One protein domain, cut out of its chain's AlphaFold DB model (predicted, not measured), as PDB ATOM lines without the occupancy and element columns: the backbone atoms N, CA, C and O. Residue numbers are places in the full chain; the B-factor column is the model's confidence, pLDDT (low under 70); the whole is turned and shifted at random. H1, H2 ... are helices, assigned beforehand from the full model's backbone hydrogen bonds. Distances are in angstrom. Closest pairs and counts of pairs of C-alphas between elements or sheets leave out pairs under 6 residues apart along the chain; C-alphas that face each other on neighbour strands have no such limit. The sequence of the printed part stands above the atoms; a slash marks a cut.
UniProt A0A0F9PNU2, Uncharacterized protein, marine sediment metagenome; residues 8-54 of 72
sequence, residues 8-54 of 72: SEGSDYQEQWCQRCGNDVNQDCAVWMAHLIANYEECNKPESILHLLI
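AT A GLANCE: This is residues 8 to 54 of the 72 residues of an uncharacterized protein of marine sediment metagenome (UniProt A0A0F9PNU2). Two antiparallel helices, H1 and H2, stand side by side but loosely, joined by a long winding loop, residues 17 to 29; after H2 the printed part folds back through the short H3 and the loop of residues 43 to 49, which brings the short H4 near H2. The printed part has 47 residues, with four named helices in the order H1, H2, H3, H4 and no named strand. The class is all helix. It is only just compact, close to loose, with a radius of gyration of the C-alphas of 11.2 A and spans of 29 by 21 by 14 A.

HOW THE PARTS SIT: H1, residues 8 to 16, and H2, residues 30 to 37, are close but not clearly touching; their closest C-alphas, those of Gln 14 and Trp 32, are 8.0 A apart. They run opposite ways at a shallow tilt of 2 degrees. H2 and H3, residues 39 to 42, meet only through their link. H4, residues 50 to 53, only just touches H2, with 3 pairs of C-alphas within 8 A, the closest being those of His 35 and Leu 50 at 6.7 A. H3 and H4 are close but not clearly touching, the closest C-alphas being those of Glu 42 and Leu 50 at 7.4 A. H1 is apart from H3 and H4. Each O i to N i+4 pair inside H1 and H2 is within hydrogen-bond range; H3 and H4 are too short for such a pair, and in each the one O i to N i+3 pair is not within range.

IN THESE COORDINATES: H1 begins at C-alpha 8, (247.696, 123.805, 149.960), and is 12.0 A long from first to last C-alpha. H2 begins at C-alpha 30, (247.611, 130.864, 132.398), and is 10.4 A long. H3 measures 5.4 A and H4 5.1 A; H4 ends at C-alpha 53, (237.402, 133.011, 135.100).

THE WHOLE: The two C-alphas farthest apart, those of Asn 26 and Asn 44, are 31.1 A apart. The link from H1 to H2 is long, that from H2 to H3 tight, and that from H3 to H4 short. The printed part has no cut, and no printed residue is under 70 in pLDDT.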
ATOM      1  N   SER A   8     248.425 125.079 149.987       92.56
ATOM      2  CA  SER A   8     247.696 123.805 149.960       92.56
ATOM      3  C   SER A   8     246.393 123.929 149.176       92.56
ATOM      4  O   SER A   8     246.199 123.170 148.239       92.56
ATOM      5  N   GLU A   9     245.571 124.953 149.437       91.19
ATOM      6  CA  GLU A   9     244.356 125.212 148.643       91.19
ATOM      7  C   GLU A   9     244.665 125.432 147.156       91.19
ATOM      8  O   GLU A   9     243.933 124.971 146.279       91.19
ATOM      9  N   GLY A  10     245.762 126.141 146.864       91.69
ATOM     10  CA  GLY A  10     246.242 126.322 145.495       91.69
ATOM     11  C   GLY A  10     246.630 125.000 144.832       91.69
ATOM     12  O   GLY A  10     246.273 124.778 143.676       91.69
ATOM     13  N   SER A  11     247.314 124.122 145.569       93.38
ATOM     14  CA  SER A  11     247.752 122.807 145.084       93.38
ATOM     15  C   SER A  11     246.568 121.869 144.856       93.38
ATOM     16  O   SER A  11     246.469 121.276 143.784       93.38
ATOM     17  N   ASP A  12     245.629 121.813 145.803       93.88
ATOM     18  CA  ASP A  12     244.413 121.000 145.705       93.88
ATOM     19  C   ASP A  12     243.589 121.407 144.477       93.88
ATOM     20  O   ASP A  12     243.142 120.565 143.698       93.88
ATOM     21  N   TYR A  13     243.437 122.714 144.244       94.00
ATOM     22  CA  TYR A  13     242.748 123.216 143.059       94.00
ATOM     23  C   TYR A  13     243.496 122.880 141.762       94.00
ATOM     24  O   TYR A  13     242.870 122.523 140.756       94.00
ATOM     25  N   GLN A  14     244.828 122.997 141.762       93.50
ATOM     26  CA  GLN A  14     245.652 122.659 140.606       93.50
ATOM     27  C   GLN A  14     245.516 121.172 140.246       93.50
ATOM     28  O   GLN A  14     245.313 120.853 139.074       93.50
ATOM     29  N   GLU A  15     245.570 120.275 141.231       93.31
ATOM     30  CA  GLU A  15     245.390 118.830 141.046       93.31
ATOM     31  C   GLU A  15     243.961 118.492 140.593       93.31
ATOM     32  O   GLU A  15     243.757 117.747 139.631       93.31
ATOM     33  N   GLN A  16     242.953 119.092 141.230       93.69
ATOM     34  CA  GLN A  16     241.551 118.812 140.930       93.69
ATOM     35  C   GLN A  16     241.135 119.293 139.533       93.69
ATOM     36  O   GLN A  16     240.330 118.623 138.869       93.69
ATOM     37  N   TRP A  17     241.655 120.444 139.090       94.94
ATOM     38  CA  TRP A  17     241.210 121.117 137.871       94.94
ATOM     39  C   TRP A  17     242.333 121.377 136.870       94.94
ATOM     40  O   TRP A  17     242.226 120.915 135.737       94.94
ATOM     41  N   CYS A  18     243.391 122.112 137.219       93.94
ATOM     42  CA  CYS A  18     244.391 122.537 136.228       93.94
ATOM     43  C   CYS A  18     245.036 121.346 135.505       93.94
ATOM     44  O   CYS A  18     244.933 121.287 134.286       93.94
ATOM     45  N   GLN A  19     245.530 120.339 136.231       92.81
ATOM     46  CA  GLN A  19     246.214 119.170 135.649       92.81
ATOM     47  C   GLN A  19     245.337 118.330 134.704       92.81
ATOM     48  O   GLN A  19     245.837 117.557 133.888       92.81
ATOM     49  N   ARG A  20     244.012 118.462 134.818       93.31
ATOM     50  CA  ARG A  20     243.025 117.776 133.972       93.31
ATOM     51  C   ARG A  20     242.535 118.638 132.811       93.31
ATOM     52  O   ARG A  20     241.773 118.169 131.966       93.31
ATOM     53  N   CYS A  21     242.928 119.904 132.777       94.50
ATOM     54  CA  CYS A  21     242.505 120.856 131.772       94.50
ATOM     55  C   CYS A  21     243.399 120.743 130.533       94.50
ATOM     56  O   CYS A  21     244.609 120.893 130.609       94.50
ATOM     57  N   GLY A  22     242.813 120.596 129.349       92.50
ATOM     58  CA  GLY A  22     243.533 120.627 128.075       92.50
ATOM     59  C   GLY A  22     244.148 121.988 127.727       92.50
ATOM     60  O   GLY A  22     244.834 122.088 126.716       92.50
ATOM     61  N   ASN A  23     243.894 123.030 128.526       89.56
ATOM     62  CA  ASN A  23     244.586 124.318 128.417       89.56
ATOM     63  C   ASN A  23     245.816 124.407 129.345       89.56
ATOM     64  O   ASN A  23     246.526 125.406 129.287       89.56
ATOM     65  N   ASP A  24     246.056 123.407 130.199       92.44
ATOM     66  CA  ASP A  24     247.230 123.328 131.072       92.44
ATOM     67  C   ASP A  24     248.393 122.663 130.324       92.44
ATOM     68  O   ASP A  24     248.603 121.450 130.366       92.44
ATOM     69  N   VAL A  25     249.121 123.463 129.544       88.31
ATOM     70  CA  VAL A  25     250.250 122.987 128.736       88.31
ATOM     71  C   VAL A  25     251.517 123.060 129.578       88.31
ATOM     72  O   VAL A  25     251.857 124.126 130.071       88.31
ATOM     73  N   ASN A  26     252.232 121.942 129.733       88.56
ATOM     74  CA  ASN A  26     253.445 121.856 130.562       88.56
ATOM     75  C   ASN A  26     253.248 122.335 132.018       88.56
ATOM     76  O   ASN A  26     254.186 122.862 132.610       88.56
ATOM     77  N   GLN A  27     252.055 122.131 132.593       86.56
ATOM     78  CA  GLN A  27     251.685 122.601 133.940       86.56
ATOM     79  C   GLN A  27     251.667 124.139 134.085       86.56
ATOM     80  O   GLN A  27     251.831 124.658 135.190       86.56
ATOM     81  N   ASP A  28     251.477 124.866 132.977       89.69
ATOM     82  CA  ASP A  28     251.413 126.329 132.923       89.69
ATOM     83  C   ASP A  28     250.000 126.839 132.580       89.69
ATOM     84  O   ASP A  28     249.710 127.388 131.510       89.69
ATOM     85  N   CYS A  29     249.059 126.631 133.502       92.50
ATOM     86  CA  CYS A  29     247.699 127.137 133.370       92.50
ATOM     87  C   CYS A  29     247.661 128.667 133.538       92.50
ATOM     88  O   CYS A  29     247.574 129.190 134.652       92.50
ATOM     89  N   ALA A  30     247.624 129.396 132.419       92.56
ATOM     90  CA  ALA A  30     247.611 130.864 132.398       92.56
ATOM     91  C   ALA A  30     246.486 131.500 133.240       92.56
ATOM     92  O   ALA A  30     246.688 132.537 133.872       92.56
ATOM     93  N   VAL A  31     245.298 130.881 133.285       92.88
ATOM     94  CA  VAL A  31     244.181 131.386 134.106       92.88
ATOM     95  C   VAL A  31     244.512 131.292 135.591       92.88
ATOM     96  O   VAL A  31     244.241 132.230 136.340       92.88
ATOM     97  N   TRP A  32     245.092 130.175 136.019       92.62
ATOM     98  CA  TRP A  32     245.491 129.980 137.407       92.62
ATOM     99  C   TRP A  32     246.649 130.910 137.779       92.62
ATOM    100  O   TRP A  32     246.552 131.617 138.777       92.62
ATOM    101  N   MET A  33     247.663 131.036 136.916       92.19
ATOM    102  CA  MET A  33     248.769 131.982 137.107       92.19
ATOM    103  C   MET A  33     248.297 133.433 137.240       92.19
ATOM    104  O   MET A  33     248.753 134.147 138.131       92.19
ATOM    105  N   ALA A  34     247.331 133.867 136.424       92.31
ATOM    106  CA  ALA A  34     246.741 135.198 136.553       92.31
ATOM    107  C   ALA A  34     246.085 135.415 137.931       92.31
ATOM    108  O   ALA A  34     246.213 136.494 138.505       92.31
ATOM    109  N   HIS A  35     245.442 134.383 138.492       91.94
ATOM    110  CA  HIS A  35     244.879 134.443 139.843       91.94
ATOM    111  C   HIS A  35     245.932 134.410 140.942       91.94
ATOM    112  O   HIS A  35     245.649 134.914 142.016       91.94
ATOM    113  N   LEU A  36     247.116 133.841 140.724       90.19
ATOM    114  CA  LEU A  36     248.195 133.899 141.713       90.19
ATOM    115  C   LEU A  36     248.889 135.265 141.714       90.19
ATOM    116  O   LEU A  36     249.258 135.763 142.773       90.19
ATOM    117  N   ILE A  37     249.047 135.880 140.539       91.50
ATOM    118  CA  ILE A  37     249.793 137.134 140.379       91.50
ATOM    119  C   ILE A  37     248.930 138.357 140.713       91.50
ATOM    120  O   ILE A  37     249.342 139.204 141.497       91.50
ATOM    121  N   ALA A  38     247.740 138.466 140.118       91.56
ATOM    122  CA  ALA A  38     246.939 139.694 140.162       91.56
ATOM    123  C   ALA A  38     245.844 139.675 141.244       91.56
ATOM    124  O   ALA A  38     245.059 140.614 141.360       91.56
ATOM    125  N   ASN A  39     245.789 138.617 142.058       86.69
ATOM    126  CA  ASN A  39     244.749 138.403 143.064       86.69
ATOM    127  C   ASN A  39     244.551 139.593 143.999       86.69
ATOM    128  O   ASN A  39     243.420 140.007 144.244       86.69
ATOM    129  N   TYR A  40     245.650 140.158 144.485       87.56
ATOM    130  CA  TYR A  40     245.612 141.177 145.518       87.56
ATOM    131  C   TYR A  40     245.147 142.521 144.954       87.56
ATOM    132  O   TYR A  40     244.432 143.270 145.613       87.56
ATOM    133  N   GLU A  41     245.521 142.805 143.708       91.56
ATOM    134  CA  GLU A  41     245.187 144.049 143.016       91.56
ATOM    135  C   GLU A  41     243.745 144.054 142.498       91.56
ATOM    136  O   GLU A  41     243.103 145.105 142.423       91.56
ATOM    137  N   GLU A  42     243.231 142.881 142.139       90.75
ATOM    138  CA  GLU A  42     241.932 142.719 141.493       90.75
ATOM    139  C   GLU A  42     240.804 142.348 142.470       90.75
ATOM    140  O   GLU A  42     239.637 142.505 142.120       90.75
ATOM    141  N   CYS A  43     241.107 141.928 143.706       85.56
ATOM    142  CA  CYS A  43     240.111 141.400 144.654       85.56
ATOM    143  C   CYS A  43     238.946 142.351 144.970       85.56
ATOM    144  O   CYS A  43     237.822 141.899 145.194       85.56
ATOM    145  N   ASN A  44     239.204 143.662 144.973       88.44
ATOM    146  CA  ASN A  44     238.213 144.700 145.271       88.44
ATOM    147  C   ASN A  44     237.591 145.316 144.005       88.44
ATOM    148  O   ASN A  44     236.852 146.297 144.100       88.44
ATOM    149  N   LYS A  45     237.894 144.777 142.817       92.56
ATOM    150  CA  LYS A  45     237.366 145.252 141.535       92.56
ATOM    151  C   LYS A  45     236.274 144.284 141.067       92.56
ATOM    152  O   LYS A  45     236.593 143.281 140.434       92.56
ATOM    153  N   PRO A  46     234.984 144.568 141.331       87.31
ATOM    154  CA  PRO A  46     233.901 143.634 141.013       87.31
ATOM    155  C   PRO A  46     233.806 143.299 139.518       87.31
ATOM    156  O   PRO A  46     233.391 142.200 139.164       87.31
ATOM    157  N   GLU A  47     234.248 144.218 138.656       90.19
ATOM    158  CA  GLU A  47     234.289 144.052 137.198       90.19
ATOM    159  C   GLU A  47     235.551 143.334 136.692       90.19
ATOM    160  O   GLU A  47     235.750 143.195 135.485       90.19
ATOM    161  N   SER A  48     236.444 142.901 137.585       92.38
ATOM    162  CA  SER A  48     237.653 142.207 137.164       92.38
ATOM    163  C   SER A  48     237.310 140.878 136.502       92.38
ATOM    164  O   SER A  48     236.547 140.058 137.022       92.38
ATOM    165  N   ILE A  49     237.945 140.624 135.358       91.75
ATOM    166  CA  ILE A  49     237.783 139.386 134.595       91.75
ATOM    167  C   ILE A  49     238.123 138.135 135.422       91.75
ATOM    168  O   ILE A  49     237.585 137.057 135.161       91.75
ATOM    169  N   LEU A  50     238.944 138.266 136.471       93.00
ATOM    170  CA  LEU A  50     239.250 137.164 137.387       93.00
ATOM    171  C   LEU A  50     237.999 136.661 138.130       93.00
ATOM    172  O   LEU A  50     237.894 135.475 138.432       93.00
ATOM    173  N   HIS A  51     236.991 137.511 138.363       89.69
ATOM    174  CA  HIS A  51     235.712 137.072 138.940       89.69
ATOM    175  C   HIS A  51     234.933 136.134 138.014       89.69
ATOM    176  O   HIS A  51     234.174 135.297 138.503       89.69
ATOM    177  N   LEU A  52     235.144 136.245 136.702       91.75
ATOM    178  CA  LEU A  52     234.483 135.415 135.700       91.75
ATOM    179  C   LEU A  52     235.229 134.100 135.468       91.75
ATOM    180  O   LEU A  52     234.601 133.060 135.277       91.75
ATOM    181  N   LEU A  53     236.561 134.144 135.472       93.88
ATOM    182  CA  LEU A  53     237.402 133.011 135.100       93.88
ATOM    183  C   LEU A  53     237.377 131.882 136.140       93.88
ATOM    184  O   LEU A  53     237.155 130.732 135.762       93.88
ATOM    185  N   ILE A  54     237.554 132.199 137.426       94.31
ATOM    186  CA  ILE A  54     237.389 131.248 138.536       94.31
ATOM    187  C   ILE A  54     236.335 131.837 139.487       94.31
ATOM    188  O   ILE A  54     236.645 132.737 140.273       94.31
TER     189      ILE A  54